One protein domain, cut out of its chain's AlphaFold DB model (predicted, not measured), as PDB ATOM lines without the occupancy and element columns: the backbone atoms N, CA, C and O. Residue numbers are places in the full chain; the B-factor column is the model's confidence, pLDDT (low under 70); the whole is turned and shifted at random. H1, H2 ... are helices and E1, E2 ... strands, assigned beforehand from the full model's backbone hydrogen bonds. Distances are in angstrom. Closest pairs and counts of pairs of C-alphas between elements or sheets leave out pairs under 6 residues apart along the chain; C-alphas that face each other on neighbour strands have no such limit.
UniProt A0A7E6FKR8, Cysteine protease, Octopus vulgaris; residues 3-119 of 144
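AT A GLANCE: This is residues 3 to 119 of the 144 residues of the protein "Cysteine protease" of Octopus vulgaris (UniProt A0A7E6FKR8). What does the model look like as a whole? A strongly twisted sheet of five strands, E1 to E5, stands between a long loop, residues 34 to 60, that runs away from it and folds back at one end, and the helix H1 with a trailing stretch, residues 95 to 119, at the other end. Neither helix covers the sheet, and residues 107 to 119, with the short H2 at their end, stick out free. What is it made of, and how large is it? The printed part has 117 residues with five named strands and then two named helices, in the order E1 E2 E3 E4 E5 H1 H2; the sheet runs E4 E3 E2 E1 E5, all antiparallel, and the class is mixed, helices and strands, with under half of the residues in named elements. The whole is loose, with a radius of gyration of the C-alphas of 18.8 A, and elongated, spanning 56 by 35 by 30 A.

IN THESE COORDINATES: Where do the strands run? E1, residues 8 to 15, begins at C-alpha 8 at (37.250, -31.484, -23.072) and is 22.0 A long from first to last C-alpha; E2, residues 18 to 26, is 21.2 A long and bends by 75 degrees at residue 23. E3, residues 29 to 33, is 13.3 A long, E4, residues 61 to 64, 10.7 A, and E5, residues 72 to 76, 13.4 A, ending at C-alpha 76 at (40.901, -34.025, -21.975). Where are the helices? H1, residues 81 to 94, is 19.8 A long and begins at C-alpha 81 at (38.784, -46.722, -22.001). H2, residues 116 to 119, is 5.4 A long and ends at C-alpha 119 at (61.102, -40.125, -18.026).

HOW THE PARTS SIT: How do the first four strands follow each other? E1 E2 E3 E4 form a meander, each strand the antiparallel neighbour of the one before, and E1 and E2, E2 and E3, and E3 and E4 are hairpins. In E1 and E2, at 137 degrees between their directions, C-alphas 14 and 19 face each other at 4.4 A, and N 22 and O 11 are within hydrogen-bond range at 2.8 A. How do the strands on either side join them? E3 stands to E2 at 128 degrees, with N 31 and O 24 at 2.8 A; the edge strand E4 stands to E3 at 146 degrees, with N 30 and O 63 at 2.7 A. The other edge strand, E5, is antiparallel to E1 at 167 degrees, with N 73 and O 12 at 2.8 A. Where do the helices stand? H1 is not on the sheet, with 3 pairs of C-alphas within 10 A, and H2 is not on it either, with 0 such pairs; H1 and H2 are apart. In H1 every O i to N i+4 pair is within hydrogen-bond range; H2, with 4 residues, is too short for such a pair, and its 1 pair of O i to N i+3 is not within range.

THE WHOLE: How far does it reach? The two C-alphas farthest apart, those of Thr 47 and Lys 110, are 57.2 A apart; without residues 107 to 119 the body spans 54 by 35 by 24 A. Which links are long? Those from E3 to E4, with 27 residues, and from H1 to H2, with 21, are long. Is there a cut, and where is confidence low? The printed part has no cut. Its mean pLDDT is 88.4, and residues 46 to 50, 96 to 98 and 115 to 119 are under 70.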
ATOM      1  N   LEU A   3      37.346 -27.662 -27.740       91.75
ATOM      2  CA  LEU A   3      36.411 -27.295 -26.669       91.75
ATOM      3  C   LEU A   3      34.979 -27.821 -26.877       91.75
ATOM      4  O   LEU A   3      34.184 -27.792 -25.950       91.75
ATOM      5  N   SER A   4      34.634 -28.321 -28.072       91.38
ATOM      6  CA  SER A   4      33.318 -28.920 -28.340       91.38
ATOM      7  C   SER A   4      33.273 -30.435 -28.102       91.38
ATOM      8  O   SER A   4      32.236 -31.055 -28.331       91.38
ATOM      9  N   LEU A   5      34.394 -31.062 -27.733       93.19
ATOM     10  CA  LEU A   5      34.451 -32.495 -27.439       93.19
ATOM     11  C   LEU A   5      33.947 -32.760 -26.021       93.19
ATOM     12  O   LEU A   5      34.270 -32.012 -25.104       93.19
ATOM     13  N   LYS A   6      33.208 -33.859 -25.828       94.69
ATOM     14  CA  LYS A   6      32.648 -34.242 -24.518       94.69
ATOM     15  C   LYS A   6      33.721 -34.431 -23.447       94.69
ATOM     16  O   LYS A   6      33.483 -34.150 -22.285       94.69
ATOM     17  N   GLN A   7      34.888 -34.902 -23.866       96.88
ATOM     18  CA  GLN A   7      36.041 -35.142 -23.013       96.88
ATOM     19  C   GLN A   7      36.798 -33.852 -22.681       96.88
ATOM     20  O   GLN A   7      37.734 -33.898 -21.896       96.88
ATOM     21  N   SER A   8      36.484 -32.709 -23.301       96.62
ATOM     22  CA  SER A   8      37.250 -31.484 -23.072       96.62
ATOM     23  C   SER A   8      37.053 -30.973 -21.647       96.62
ATOM     24  O   SER A   8      35.928 -30.779 -21.201       96.62
ATOM     25  N   VAL A   9      38.165 -30.694 -20.964       97.56
ATOM     26  CA  VAL A   9      38.179 -29.980 -19.673       97.56
ATOM     27  C   VAL A   9      38.729 -28.559 -19.815       97.56
ATOM     28  O   VAL A   9      39.098 -27.913 -18.836       97.56
ATOM     29  N   GLY A  10      38.786 -28.061 -21.050       96.12
ATOM     30  CA  GLY A  10      39.246 -26.718 -21.358       96.12
ATOM     31  C   GLY A  10      40.678 -26.636 -21.881       96.12
ATOM     32  O   GLY A  10      41.312 -27.626 -22.260       96.12
ATOM     33  N   ILE A  11      41.164 -25.400 -21.921       96.19
ATOM     34  CA  ILE A  11      42.521 -25.020 -22.313       96.19
ATOM     35  C   ILE A  11      43.103 -24.185 -21.180       96.19
ATOM     36  O   ILE A  11      42.416 -23.317 -20.645       96.19
ATOM     37  N   ILE A  12      44.364 -24.412 -20.832       96.94
ATOM     38  CA  ILE A  12      45.130 -23.501 -19.977       96.94
ATOM     39  C   ILE A  12      46.204 -22.816 -20.813       96.94
ATOM     40  O   ILE A  12      46.776 -23.422 -21.719       96.94
ATOM     41  N   GLY A  13      46.472 -21.550 -20.530       95.88
ATOM     42  CA  GLY A  13      47.499 -20.792 -21.233       95.88
ATOM     43  C   GLY A  13      47.442 -19.319 -20.881       95.88
ATOM     44  O   GLY A  13      46.723 -18.923 -19.964       95.88
ATOM     45  N   GLY A  14      48.190 -18.514 -21.623       92.62
ATOM     46  CA  GLY A  14      48.301 -17.081 -21.389       92.62
ATOM     47  C   GLY A  14      49.748 -16.635 -21.248       92.62
ATOM     48  O   GLY A  14      50.678 -17.438 -21.287       92.62
ATOM     49  N   LYS A  15      49.929 -15.326 -21.108       90.75
ATOM     50  CA  LYS A  15      51.253 -14.711 -20.970       90.75
ATOM     51  C   LYS A  15      51.788 -14.918 -19.549       90.75
ATOM     52  O   LYS A  15      50.998 -15.193 -18.640       90.75
ATOM     53  N   PRO A  16      53.100 -14.734 -19.315       91.12
ATOM     54  CA  PRO A  16      53.635 -14.659 -17.958       91.12
ATOM     55  C   PRO A  16      52.801 -13.706 -17.084       91.12
ATOM     56  O   PRO A  16      52.485 -12.596 -17.512       91.12
ATOM     57  N   ASN A  17      52.416 -14.163 -15.887       90.19
ATOM     58  CA  ASN A  17      51.539 -13.457 -14.933       90.19
ATOM     59  C   ASN A  17      50.109 -13.143 -15.422       90.19
ATOM     60  O   ASN A  17      49.412 -12.363 -14.780       90.19
ATOM     61  N   HIS A  18      49.674 -13.741 -16.536       91.69
ATOM     62  CA  HIS A  18      48.346 -13.563 -17.129       91.69
ATOM     63  C   HIS A  18      47.790 -14.897 -17.650       91.69
ATOM     64  O   HIS A  18      47.449 -15.031 -18.828       91.69
ATOM     65  N   ALA A  19      47.740 -15.907 -16.777       95.12
ATOM     66  CA  ALA A  19      47.234 -17.236 -17.109       95.12
ATOM     67  C   ALA A  19      45.710 -17.338 -16.938       95.12
ATOM     68  O   ALA A  19      45.146 -16.882 -15.946       95.12
ATOM     69  N   HIS A  20      45.039 -17.999 -17.876       95.94
ATOM     70  CA  HIS A  20      43.589 -18.180 -17.870       95.94
ATOM     71  C   HIS A  20      43.211 -19.644 -18.099       95.94
ATOM     72  O   HIS A  20      43.938 -20.400 -18.751       95.94
ATOM     73  N   TRP A  21      42.040 -20.033 -17.588       97.00
ATOM     74  CA  TRP A  21      41.419 -21.322 -17.887       97.00
ATOM     75  C   TRP A  21      40.234 -21.117 -18.829       97.00
ATOM     76  O   TRP A  21      39.177 -20.629 -18.430       97.00
ATOM     77  N   PHE A  22      40.416 -21.470 -20.098       96.56
ATOM     78  CA  PHE A  22      39.401 -21.353 -21.137       96.56
ATOM     79  C   PHE A  22      38.480 -22.570 -21.116       96.56
ATOM     80  O   PHE A  22      38.922 -23.700 -21.328       96.56
ATOM     81  N   ILE A  23      37.193 -22.328 -20.901       96.25
ATOM     82  CA  ILE A  23      36.176 -23.365 -20.681       96.25
ATOM     83  C   ILE A  23      35.211 -23.517 -21.859       96.25
ATOM     84  O   ILE A  23      34.424 -24.457 -21.900       96.25
ATOM     85  N   GLY A  24      35.255 -22.609 -22.833       94.81
ATOM     86  CA  GLY A  24      34.358 -22.658 -23.977       94.81
ATOM     87  C   GLY A  24      34.617 -21.556 -24.988       94.81
ATOM     88  O   GLY A  24      35.527 -20.741 -24.833       94.81
ATOM     89  N   THR A  25      33.794 -21.541 -26.028       94.06
ATOM     90  CA  THR A  25      33.836 -20.538 -27.093       94.06
ATOM     91  C   THR A  25      32.441 -20.088 -27.468       94.06
ATOM     92  O   THR A  25      31.516 -20.902 -27.492       94.06
ATOM     93  N   PHE A  26      32.312 -18.832 -27.862       93.50
ATOM     94  CA  PHE A  26      31.125 -18.309 -28.516       93.50
ATOM     95  C   PHE A  26      31.560 -17.423 -29.678       93.50
ATOM     96  O   PHE A  26      32.278 -16.448 -29.465       93.50
ATOM     97  N   GLU A  27      31.128 -17.768 -30.893       91.94
ATOM     98  CA  GLU A  27      31.618 -17.135 -32.125       91.94
ATOM     99  C   GLU A  27      33.161 -17.135 -32.160       91.94
ATOM    100  O   GLU A  27      33.770 -18.194 -31.996       91.94
ATOM    101  N   ASP A  28      33.788 -15.969 -32.326       91.75
ATOM    102  CA  ASP A  28      35.245 -15.794 -32.367       91.75
ATOM    103  C   ASP A  28      35.853 -15.437 -30.996       91.75
ATOM    104  O   ASP A  28      36.979 -14.930 -30.904       91.75
ATOM    105  N   GLU A  29      35.118 -15.686 -29.912       95.38
ATOM    106  CA  GLU A  29      35.545 -15.390 -28.548       95.38
ATOM    107  C   GLU A  29      35.675 -16.646 -27.690       95.38
ATOM    108  O   GLU A  29      34.850 -17.560 -27.721       95.38
ATOM    109  N   LEU A  30      36.725 -16.665 -26.878       95.06
ATOM    110  CA  LEU A  30      36.946 -17.622 -25.814       95.06
ATOM    111  C   LEU A  30      36.264 -17.143 -24.539       95.06
ATOM    112  O   LEU A  30      36.345 -15.968 -24.186       95.06
ATOM    113  N   ILE A  31      35.657 -18.083 -23.829       96.31
ATOM    114  CA  ILE A  31      35.083 -17.898 -22.501       96.31
ATOM    115  C   ILE A  31      36.055 -18.508 -21.493       96.31
ATOM    116  O   ILE A  31      36.475 -19.656 -21.671       96.31
ATOM    117  N   TYR A  32      36.422 -17.765 -20.449       96.44
ATOM    118  CA  TYR A  32      37.440 -18.198 -19.491       96.44
ATOM    119  C   TYR A  32      37.172 -17.767 -18.049       96.44
ATOM    120  O   TYR A  32      36.406 -16.838 -17.782       96.44
ATOM    121  N   LEU A  33      37.848 -18.461 -17.132       96.75
ATOM    122  CA  LEU A  33      37.978 -18.101 -15.726       96.75
ATOM    123  C   LEU A  33      39.350 -17.471 -15.469       96.75
ATOM    124  O   LEU A  33      40.370 -17.911 -16.010       96.75
ATOM    125  N   ASP A  34      39.349 -16.429 -14.642       95.38
ATOM    126  CA  ASP A  34      40.506 -15.590 -14.355       95.38
ATOM    127  C   ASP A  34      40.916 -15.721 -12.871       95.38
ATOM    128  O   ASP A  34      40.124 -15.366 -11.996       95.38
ATOM    129  N   PRO A  35      42.127 -16.226 -12.563       95.00
ATOM    130  CA  PRO A  35      42.602 -16.378 -11.191       95.00
ATOM    131  C   PRO A  35      43.217 -15.100 -10.587       95.00
ATOM    132  O   PRO A  35      43.591 -15.121  -9.417       95.00
ATOM    133  N   HIS A  36      43.353 -13.988 -11.323       94.31
ATOM    134  CA  HIS A  36      44.103 -12.798 -10.879       94.31
ATOM    135  C   HIS A  36      43.324 -11.895  -9.905       94.31
ATOM    136  O   HIS A  36      43.440 -10.672  -9.932       94.31
ATOM    137  N   THR A  37      42.528 -12.495  -9.021       93.00
ATOM    138  CA  THR A  37      41.858 -11.810  -7.914       93.00
ATOM    139  C   THR A  37      42.266 -12.466  -6.604       93.00
ATOM    140  O   THR A  37      41.950 -13.626  -6.347       93.00
ATOM    141  N   THR A  38      42.967 -11.719  -5.754       95.69
ATOM    142  CA  THR A  38      43.332 -12.183  -4.412       95.69
ATOM    143  C   THR A  38      42.099 -12.193  -3.512       95.69
ATOM    144  O   THR A  38      41.443 -11.168  -3.342       95.69
ATOM    145  N   GLN A  39      41.802 -13.345  -2.913       93.12
ATOM    146  CA  GLN A  39      40.687 -13.530  -1.982       93.12
ATOM    147  C   GLN A  39      41.211 -13.915  -0.585       93.12
ATOM    148  O   GLN A  39      42.300 -14.490  -0.487       93.12
ATOM    149  N   PRO A  40      40.479 -13.610   0.506       92.38
ATOM    150  CA  PRO A  40      40.819 -14.095   1.842       92.38
ATOM    151  C   PRO A  40      40.854 -15.626   1.904       92.38
ATOM    152  O   PRO A  40      40.104 -16.301   1.201       92.38
ATOM    153  N   VAL A  41      41.694 -16.179   2.781       90.44
ATOM    154  CA  VAL A  41      41.713 -17.625   3.035       90.44
ATOM    155  C   VAL A  41      40.396 -18.072   3.672       90.44
ATOM    156  O   VAL A  41      39.913 -17.450   4.619       90.44
ATOM    157  N   VAL A  42      39.828 -19.163   3.160       88.94
ATOM    158  CA  VAL A  42      38.657 -19.818   3.752       88.94
ATOM    159  C   VAL A  42      39.126 -20.821   4.805       88.94
ATOM    160  O   VAL A  42      39.908 -21.723   4.505       88.94
ATOM    161  N   ASP A  43      38.640 -20.676   6.039       84.44
ATOM    162  CA  ASP A  43      38.862 -21.652   7.109       84.44
ATOM    163  C   ASP A  43      37.831 -22.788   7.020       84.44
ATOM    164  O   ASP A  43      36.641 -22.594   7.255       84.44
ATOM    165  N   ILE A  44      38.299 -23.986   6.670       76.31
ATOM    166  CA  ILE A  44      37.467 -25.184   6.472       76.31
ATOM    167  C   ILE A  44      37.198 -25.907   7.811       76.31
ATOM    168  O   ILE A  44      36.342 -26.785   7.887       76.31
ATOM    169  N   GLY A  45      37.913 -25.556   8.888       72.69
ATOM    170  CA  GLY A  45      37.877 -26.287  10.157       72.69
ATOM    171  C   GLY A  45      36.807 -25.839  11.155       72.69
ATOM    172  O   GLY A  45      36.521 -26.580  12.096       72.69
ATOM    173  N   SER A  46      36.227 -24.645  10.996       65.00
ATOM    174  CA  SER A  46      35.439 -23.993  12.055       65.00
ATOM    175  C   SER A  46      33.919 -23.989  11.852       65.00
ATOM    176  O   SER A  46      33.192 -23.711  12.809       65.00
ATOM    177  N   THR A  47      33.400 -24.346  10.672       58.69
ATOM    178  CA  THR A  47      31.955 -24.297  10.381       58.69
ATOM    179  C   THR A  47      31.420 -25.586   9.748       58.69
ATOM    180  O   THR A  47      32.021 -26.133   8.834       58.69
ATOM    181  N   ASN A  48      30.223 -26.026  10.166       61.94
ATOM    182  CA  ASN A  48      29.465 -27.132   9.536       61.94
ATOM    183  C   ASN A  48      28.951 -26.800   8.115       61.94
ATOM    184  O   ASN A  48      28.310 -27.634   7.478       61.94
ATOM    185  N   THR A  49      29.182 -25.578   7.640       63.19
ATOM    186  CA  THR A  49      28.894 -25.116   6.281       63.19
ATOM    187  C   THR A  49      30.186 -25.090   5.478       63.19
ATOM    188  O   THR A  49      31.177 -24.509   5.920       63.19
ATOM    189  N   THR A  50      30.174 -25.694   4.292       66.44
ATOM    190  CA  THR A  50      31.243 -25.560   3.300       66.44
ATOM    191  C   THR A  50      31.248 -24.113   2.807       66.44
ATOM    192  O   THR A  50      30.352 -23.725   2.070       66.44
ATOM    193  N   GLY A  51      32.188 -23.284   3.268       78.88
ATOM    194  CA  GLY A  51      32.346 -21.889   2.829       78.88
ATOM    195  C   GLY A  51      32.893 -21.787   1.402       78.88
ATOM    196  O   GLY A  51      33.967 -21.230   1.192       78.88
ATOM    197  N   ASP A  52      32.206 -22.380   0.427       89.06
ATOM    198  CA  ASP A  52      32.717 -22.583  -0.929       89.06
ATOM    199  C   ASP A  52      32.398 -21.439  -1.904       89.06
ATOM    200  O   ASP A  52      32.882 -21.446  -3.032       89.06
ATOM    201  N   GLU A  53      31.652 -20.421  -1.470       89.62
ATOM    202  CA  GLU A  53      31.184 -19.299  -2.299       89.62
ATOM    203  C   GLU A  53      32.312 -18.620  -3.100       89.62
ATOM    204  O   GLU A  53      32.135 -18.301  -4.274       89.62
ATOM    205  N   SER A  54      33.496 -18.461  -2.498       91.00
ATOM    206  CA  SER A  54      34.682 -17.850  -3.130       91.00
ATOM    207  C   SER A  54      35.300 -18.675  -4.273       91.00
ATOM    208  O   SER A  54      36.069 -18.142  -5.078       91.00
ATOM    209  N   TYR A  55      34.960 -19.964  -4.367       92.00
ATOM    210  CA  TYR A  55      35.453 -20.892  -5.388       92.00
ATOM    211  C   TYR A  55      34.509 -21.013  -6.592       92.00
ATOM    212  O   TYR A  55      34.860 -21.656  -7.582       92.00
ATOM    213  N   HIS A  56      33.334 -20.377  -6.542       93.06
ATOM    214  CA  HIS A  56      32.380 -20.342  -7.649       93.06
ATOM    215  C   HIS A  56      32.404 -18.971  -8.317       93.06
ATOM    216  O   HIS A  56      32.041 -17.953  -7.733       93.06
ATOM    217  N   CYS A  57      32.816 -18.932  -9.581       91.12
ATOM    218  CA  CYS A  57      32.833 -17.688 -10.338       91.12
ATOM    219  C   CYS A  57      31.434 -17.377 -10.891       91.12
ATOM    220  O   CYS A  57      30.908 -18.116 -11.720       91.12
ATOM    221  N   CYS A  58      30.835 -16.263 -10.463       88.50
ATOM    222  CA  CYS A  58      29.506 -15.845 -10.921       88.50
ATOM    223  C   CYS A  58      29.500 -15.162 -12.302       88.50
ATOM    224  O   CYS A  58      28.436 -15.022 -12.902       88.50
ATOM    225  N   HIS A  59      30.666 -14.763 -12.826       87.69
ATOM    226  CA  HIS A  59      30.790 -14.083 -14.117       87.69
ATOM    227  C   HIS A  59      31.946 -14.667 -14.932       87.69
ATOM    228  O   HIS A  59      33.105 -14.544 -14.550       87.69
ATOM    229  N   ALA A  60      31.644 -15.254 -16.089       86.31
ATOM    230  CA  ALA A  60      32.677 -15.701 -17.017       86.31
ATOM    231  C   ALA A  60      33.174 -14.533 -17.885       86.31
ATOM    232  O   ALA A  60      32.374 -13.759 -18.418       86.31
ATOM    233  N   SER A  61      34.495 -14.428 -18.048       94.19
ATOM    234  CA  SER A  61      35.126 -13.407 -18.891       94.19
ATOM    235  C   SER A  61      35.255 -13.881 -20.338       94.19
ATOM    236  O   SER A  61      35.196 -15.082 -20.620       94.19
ATOM    237  N   ARG A  62      35.397 -12.931 -21.271       95.62
ATOM    238  CA  ARG A  62      35.471 -13.197 -22.715       95.62
ATOM    239  C   ARG A  62      36.651 -12.476 -23.350       95.62
ATOM    240  O   ARG A  62      36.930 -11.330 -23.009       95.62
ATOM    241  N   MET A  63      37.323 -13.129 -24.293       94.38
ATOM    242  CA  MET A  63      38.367 -12.512 -25.118       94.38
ATOM    243  C   MET A  63      38.360 -13.084 -26.531       94.38
ATOM    244  O   MET A  63      37.974 -14.228 -26.735       94.38
ATOM    245  N   LYS A  64      38.830 -12.321 -27.515       94.44
ATOM    246  CA  LYS A  64      38.932 -12.804 -28.897       94.44
ATOM    247  C   LYS A  64      39.989 -13.899 -29.032       94.44
ATOM    248  O   LYS A  64      41.055 -13.815 -28.423       94.44
ATOM    249  N   LEU A  65      39.727 -14.880 -29.896       90.12
ATOM    250  CA  LEU A  65      40.631 -16.006 -30.156       90.12
ATOM    251  C   LEU A  65      42.031 -15.546 -30.600       90.12
ATOM    252  O   LEU A  65      43.032 -16.142 -30.224       90.12
ATOM    253  N   ASN A  66      42.111 -14.456 -31.366       91.44
ATOM    254  CA  ASN A  66      43.367 -13.899 -31.878       91.44
ATOM    255  C   ASN A  66      44.235 -13.198 -30.814       91.44
ATOM    256  O   ASN A  66      45.356 -12.803 -31.120       91.44
ATOM    257  N   HIS A  67      43.725 -13.006 -29.597       92.12
ATOM    258  CA  HIS A  67      44.485 -12.460 -28.471       92.12
ATOM    259  C   HIS A  67      45.060 -13.561 -27.566       92.12
ATOM    260  O   HIS A  67      45.787 -13.245 -26.623       92.12
ATOM    261  N   LEU A  68      44.720 -14.828 -27.824       90.50
ATOM    262  CA  LEU A  68      45.246 -15.973 -27.093       90.50
ATOM    263  C   LEU A  68      46.753 -16.105 -27.349       90.50
ATOM    264  O   LEU A  68      47.203 -16.048 -28.493       90.50
ATOM    265  N   ASP A  69      47.522 -16.291 -26.278       93.75
ATOM    266  CA  ASP A  69      48.944 -16.615 -26.385       93.75
ATOM    267  C   ASP A  69      49.129 -17.983 -27.074       93.75
ATOM    268  O   ASP A  69      48.368 -18.904 -26.776       93.75
ATOM    269  N   PRO A  70      50.098 -18.159 -27.992       92.12
ATOM    270  CA  PRO A  70      50.289 -19.435 -28.683       92.12
ATOM    271  C   PRO A  70      50.700 -20.582 -27.748       92.12
ATOM    272  O   PRO A  70      50.493 -21.746 -28.099       92.12
ATOM    273  N   SER A  71      51.271 -20.286 -26.576       92.50
ATOM    274  CA  SER A  71      51.633 -21.293 -25.583       92.50
ATOM    275  C   SER A  71      50.403 -21.722 -24.782       92.50
ATOM    276  O   SER A  71      49.957 -21.043 -23.852       92.50
ATOM    277  N   VAL A  72      49.858 -22.885 -25.142       94.56
ATOM    278  CA  VAL A  72      48.662 -23.454 -24.513       94.56
ATOM    279  C   VAL A  72      48.797 -24.947 -24.244       94.56
ATOM    280  O   VAL A  72      49.512 -25.666 -24.942       94.56
ATOM    281  N   ALA A  73      48.036 -25.431 -23.265       95.31
ATOM    282  CA  ALA A  73      47.849 -26.847 -22.982       95.31
ATOM    283  C   ALA A  73      46.366 -27.219 -23.105       95.31
ATOM    284  O   ALA A  73      45.491 -26.560 -22.541       95.31
ATOM    285  N   LEU A  74      46.089 -28.294 -23.845       94.62
ATOM    286  CA  LEU A  74      44.749 -28.850 -24.032       94.62
ATOM    287  C   LEU A  74      44.492 -29.934 -22.985       94.62
ATOM    288  O   LEU A  74      45.290 -30.863 -22.857       94.62
ATOM    289  N   GLY A  75      43.366 -29.849 -22.280       96.31
ATOM    290  CA  GLY A  75      42.948 -30.868 -21.325       96.31
ATOM    291  C   GLY A  75      41.818 -31.738 -21.868       96.31
ATOM    292  O   GLY A  75      40.794 -31.224 -22.335       96.31
ATOM    293  N   PHE A  76      41.970 -33.058 -21.733       96.75
ATOM    294  CA  PHE A  76      40.901 -34.025 -21.975       96.75
ATOM    295  C   PHE A  76      40.805 -35.023 -20.819       96.75
ATOM    296  O   PHE A  76      41.826 -35.535 -20.362       96.75
ATOM    297  N   PHE A  77      39.587 -35.305 -20.365       97.81
ATOM    298  CA  PHE A  77      39.287 -36.295 -19.341       97.81
ATOM    299  C   PHE A  77      38.449 -37.426 -19.937       97.81
ATOM    300  O   PHE A  77      37.415 -37.180 -20.558       97.81
ATOM    301  N   CYS A  78      38.912 -38.656 -19.726       97.88
ATOM    302  CA  CYS A  78      38.217 -39.881 -20.097       97.88
ATOM    303  C   CYS A  78      38.127 -40.746 -18.844       97.88
ATOM    304  O   CYS A  78      39.160 -41.155 -18.308       97.88
ATOM    305  N   LEU A  79      36.914 -41.011 -18.367       97.31
ATOM    306  CA  LEU A  79      36.697 -41.852 -17.192       97.31
ATOM    307  C   LEU A  79      36.934 -43.333 -17.512       97.31
ATOM    308  O   LEU A  79      37.383 -44.095 -16.656       97.31
ATOM    309  N   THR A  80      36.622 -43.737 -18.741       98.38
ATOM    310  CA  THR A  80      36.729 -45.118 -19.216       98.38
ATOM    311  C   THR A  80      37.611 -45.214 -20.456       98.38
ATOM    312  O   THR A  80      37.877 -44.225 -21.145       98.38
ATOM    313  N   GLU A  81      38.057 -46.432 -20.761       97.94
ATOM    314  CA  GLU A  81      38.784 -46.722 -22.001       97.94
ATOM    315  C   GLU A  81      37.914 -46.455 -23.240       97.94
ATOM    316  O   GLU A  81      38.393 -45.865 -24.208       97.94
ATOM    317  N   ASP A  82      36.614 -46.765 -23.177       98.19
ATOM    318  CA  ASP A  82      35.663 -46.474 -24.257       98.19
ATOM    319  C   ASP A  82      35.589 -44.966 -24.570       98.19
ATOM    320  O   ASP A  82      35.571 -44.562 -25.736       98.19
ATOM    321  N   GLU A  83      35.607 -44.107 -23.541       98.00
ATOM    322  CA  GLU A  83      35.627 -42.649 -23.723       98.00
ATOM    323  C   GLU A  83      36.922 -42.160 -24.385       98.00
ATOM    324  O   GLU A  83      36.890 -41.213 -25.181       98.00
ATOM    325  N   PHE A  84      38.050 -42.810 -24.088       97.12
ATOM    326  CA  PHE A  84      39.330 -42.543 -24.742       97.12
ATOM    327  C   PHE A  84      39.335 -42.994 -26.207       97.12
ATOM    328  O   PHE A  84      39.815 -42.264 -27.083       97.12
ATOM    329  N   ASP A  85      38.751 -44.150 -26.506       96.38
ATOM    330  CA  ASP A  85      38.579 -44.622 -27.877       96.38
ATOM    331  C   ASP A  85      37.693 -43.680 -28.694       96.38
ATOM    332  O   ASP A  85      38.011 -43.357 -29.847       96.38
ATOM    333  N   ASP A  86      36.608 -43.185 -28.102       95.81
ATOM    334  CA  ASP A  86      35.737 -42.194 -28.725       95.81
ATOM    335  C   ASP A  86      36.446 -40.859 -28.952       95.81
ATOM    336  O   ASP A  86      36.307 -40.270 -30.028       95.81
ATOM    337  N   LEU A  87      37.278 -40.416 -28.007       95.00
ATOM    338  CA  LEU A  87      38.132 -39.243 -28.182       95.00
ATOM    339  C   LEU A  87      39.087 -39.426 -29.371       95.00
ATOM    340  O   LEU A  87      39.179 -38.569 -30.253       95.00
ATOM    341  N   CYS A  88      39.748 -40.582 -29.457       93.62
ATOM    342  CA  CYS A  88      40.639 -40.914 -30.565       93.62
ATOM    343  C   CYS A  88      39.909 -40.959 -31.917       93.62
ATOM    344  O   CYS A  88      40.462 -40.529 -32.934       93.62
ATOM    345  N   LYS A  89      38.676 -41.484 -31.968       92.56
ATOM    346  CA  LYS A  89      37.831 -41.440 -33.177       92.56
ATOM    347  C   LYS A  89      37.486 -39.996 -33.539       92.56
ATOM    348  O   LYS A  89      37.651 -39.613 -34.698       92.56
ATOM    349  N   ALA A  90      37.079 -39.189 -32.561       91.50
ATOM    350  CA  ALA A  90      36.698 -37.799 -32.769       91.50
ATOM    351  C   ALA A  90      37.863 -36.959 -33.308       91.50
ATOM    352  O   ALA A  90      37.663 -36.181 -34.241       91.50
ATOM    353  N   PHE A  91      39.080 -37.148 -32.799       90.44
ATOM    354  CA  PHE A  91      40.266 -36.479 -33.327       90.44
ATOM    355  C   PHE A  91      40.546 -36.856 -34.785       90.44
ATOM    356  O   PHE A  91      40.736 -35.975 -35.621       90.44
ATOM    357  N   ARG A  92      40.475 -38.147 -35.131       87.50
ATOM    358  CA  ARG A  92      40.677 -38.605 -36.518       87.50
ATOM    359  C   ARG A  92      39.619 -38.092 -37.490       87.50
ATOM    360  O   ARG A  92      39.913 -37.982 -38.671       87.50
ATOM    361  N   GLN A  93      38.405 -37.813 -37.024       85.94
ATOM    362  CA  GLN A  93      37.320 -37.302 -37.865       85.94
ATOM    363  C   GLN A  93      37.356 -35.776 -38.001       85.94
ATOM    364  O   GLN A  93      37.140 -35.252 -39.089       85.94
ATOM    365  N   ASN A  94      37.632 -35.064 -36.905       77.69
ATOM    366  CA  ASN A  94      37.442 -33.613 -36.822       77.69
ATOM    367  C   ASN A  94      38.736 -32.799 -36.963       77.69
ATOM    368  O   ASN A  94      38.663 -31.582 -37.109       77.69
ATOM    369  N   MET A  95      39.912 -33.433 -36.899       70.88
ATOM    370  CA  MET A  95      41.212 -32.746 -36.966       70.88
ATOM    371  C   MET A  95      41.998 -33.037 -38.243       70.88
ATOM    372  O   MET A  95      43.196 -32.773 -38.310       70.88
ATOM    373  N   VAL A  96      41.321 -33.523 -39.288       63.81
ATOM    374  CA  VAL A  96      41.895 -33.672 -40.634       63.81
ATOM    375  C   VAL A  96      41.951 -32.300 -41.314       63.81
ATOM    376  O   VAL A  96      41.202 -32.007 -42.243       63.81
ATOM    377  N   SER A  97      42.804 -31.409 -40.811       66.75
ATOM    378  CA  SER A  97      43.144 -30.156 -41.489       66.75
ATOM    379  C   SER A  97      44.490 -30.308 -42.211       66.75
ATOM    380  O   SER A  97      45.246 -31.245 -41.953       66.75
ATOM    381  N   LYS A  98      44.815 -29.377 -43.120       64.75
ATOM    382  CA  LYS A  98      46.137 -29.340 -43.779       64.75
ATOM    383  C   LYS A  98      47.293 -29.113 -42.788       64.75
ATOM    384  O   LYS A  98      48.431 -29.409 -43.131       64.75
ATOM    385  N   THR A  99      47.003 -28.586 -41.598       78.19
ATOM    386  CA  THR A  99      47.968 -28.248 -40.543       78.19
ATOM    387  C   THR A  99      47.355 -28.584 -39.175       78.19
ATOM    388  O   THR A  99      46.739 -27.712 -38.547       78.19
ATOM    389  N   PRO A 100      47.420 -29.851 -38.730       83.56
ATOM    390  CA  PRO A 100      46.885 -30.243 -37.429       83.56
ATOM    391  C   PRO A 100      47.724 -29.642 -36.291       83.56
ATOM    392  O   PRO A 100      48.939 -29.515 -36.413       83.56
ATOM    393  N   MET A 101      47.082 -29.285 -35.171       83.81
ATOM    394  CA  MET A 101      47.785 -28.745 -33.990       83.81
ATOM    395  C   MET A 101      48.609 -29.811 -33.253       83.81
ATOM    396  O   MET A 101      49.575 -29.485 -32.574       83.81
ATOM    397  N   PHE A 102      48.207 -31.077 -33.357       87.75
ATOM    398  CA  PHE A 102      48.888 -32.217 -32.753       87.75
ATOM    399  C   PHE A 102      48.597 -33.490 -33.551       87.75
ATOM    400  O   PHE A 102      47.651 -33.544 -34.342       87.75
ATOM    401  N   GLU A 103      49.399 -34.525 -33.324       86.62
ATOM    402  CA  GLU A 103      49.280 -35.817 -33.998       86.62
ATOM    403  C   GLU A 103      48.966 -36.941 -33.009       86.62
ATOM    404  O   GLU A 103      49.355 -36.895 -31.843       86.62
ATOM    405  N   ILE A 104      48.291 -37.986 -33.495       87.75
ATOM    406  CA  ILE A 104      47.948 -39.170 -32.701       87.75
ATOM    407  C   ILE A 104      48.481 -40.405 -33.402       87.75
ATOM    408  O   ILE A 104      48.048 -40.753 -34.503       87.75
ATOM    409  N   HIS A 105      49.364 -41.114 -32.711       87.94
ATOM    410  CA  HIS A 105      49.993 -42.327 -33.208       87.94
ATOM    411  C   HIS A 105      49.546 -43.530 -32.379       87.94
ATOM    412  O   HIS A 105      49.486 -43.461 -31.157       87.94
ATOM    413  N   LYS A 106      49.244 -44.655 -33.042       88.56
ATOM    414  CA  LYS A 106      48.973 -45.930 -32.345       88.56
ATOM    415  C   LYS A 106      50.241 -46.554 -31.759       88.56
ATOM    416  O   LYS A 106      50.169 -47.302 -30.795       88.56
ATOM    417  N   LEU A 107      51.383 -46.295 -32.390       90.06
ATOM    418  CA  LEU A 107      52.690 -46.817 -32.015       90.06
ATOM    419  C   LEU A 107      53.670 -45.653 -31.920       90.06
ATOM    420  O   LEU A 107      53.581 -44.716 -32.711       90.06
ATOM    421  N   ARG A 108      54.630 -45.734 -30.995       86.31
ATOM    422  CA  ARG A 108      55.692 -44.732 -30.858       86.31
ATOM    423  C   ARG A 108      56.433 -44.550 -32.196       86.31
ATOM    424  O   ARG A 108      56.925 -45.543 -32.745       86.31
ATOM    425  N   PRO A 109      56.559 -43.319 -32.722       90.00
ATOM    426  CA  PRO A 109      57.349 -43.073 -33.921       90.00
ATOM    427  C   PRO A 109      58.810 -43.497 -33.734       90.00
ATOM    428  O   PRO A 109      59.446 -43.162 -32.737       90.00
ATOM    429  N   LYS A 110      59.372 -44.206 -34.720       87.62
ATOM    430  CA  LYS A 110      60.734 -44.776 -34.641       87.62
ATOM    431  C   LYS A 110      61.848 -43.739 -34.456       87.62
ATOM    432  O   LYS A 110      62.928 -44.098 -34.010       87.62
ATOM    433  N   HIS A 111      61.603 -42.492 -34.851       86.19
ATOM    434  CA  HIS A 111      62.581 -41.406 -34.787       86.19
ATOM    435  C   HIS A 111      62.581 -40.670 -33.437       86.19
ATOM    436  O   HIS A 111      63.410 -39.790 -33.232       86.19
ATOM    437  N   TRP A 112      61.658 -40.991 -32.523       85.19
ATOM    438  CA  TRP A 112      61.646 -40.393 -31.190       85.19
ATOM    439  C   TRP A 112      62.777 -40.955 -30.321       85.19
ATOM    440  O   TRP A 112      63.108 -42.137 -30.449       85.19
ATOM    441  N   PRO A 113      63.342 -40.147 -29.404       85.75
ATOM    442  CA  PRO A 113      64.386 -40.611 -28.496       85.75
ATOM    443  C   PRO A 113      63.903 -41.811 -27.661       85.75
ATOM    444  O   PRO A 113      62.695 -41.987 -27.487       85.75
ATOM    445  N   PRO A 114      64.801 -42.656 -27.132       81.69
ATOM    446  CA  PRO A 114      64.414 -43.759 -26.250       81.69
ATOM    447  C   PRO A 114      63.604 -43.277 -25.035       81.69
ATOM    448  O   PRO A 114      63.831 -42.179 -24.532       81.69
ATOM    449  N   GLU A 115      62.675 -44.098 -24.532       69.31
ATOM    450  CA  GLU A 115      61.758 -43.745 -23.427       69.31
ATOM    451  C   GLU A 115      62.465 -43.224 -22.168       69.31
ATOM    452  O   GLU A 115      61.976 -42.294 -21.524       69.31
ATOM    453  N   ALA A 116      63.655 -43.750 -21.871       63.28
ATOM    454  CA  ALA A 116      64.480 -43.325 -20.742       63.28
ATOM    455  C   ALA A 116      64.832 -41.823 -20.763       63.28
ATOM    456  O   ALA A 116      65.069 -41.240 -19.711       63.28
ATOM    457  N   TYR A 117      64.835 -41.189 -21.941       60.47
ATOM    458  CA  TYR A 117      65.173 -39.772 -22.100       60.47
ATOM    459  C   TYR A 117      64.016 -38.832 -21.719       60.47
ATOM    460  O   TYR A 117      64.254 -37.697 -21.331       60.47
ATOM    461  N   MET A 118      62.767 -39.303 -21.808       56.50
ATOM    462  CA  MET A 118      61.564 -38.509 -21.497       56.50
ATOM    463  C   MET A 118      61.128 -38.677 -20.033       56.50
ATOM    464  O   MET A 118      60.554 -37.763 -19.453       56.50
ATOM    465  N   ALA A 119      61.402 -39.841 -19.432       52.53
ATOM    466  CA  ALA A 119      61.102 -40.125 -18.026       52.53
ATOM    467  C   ALA A 119      62.074 -39.433 -17.051       52.53
ATOM    468  O   ALA A 119      61.747 -39.224 -15.884       52.53
TER     469      ALA A 119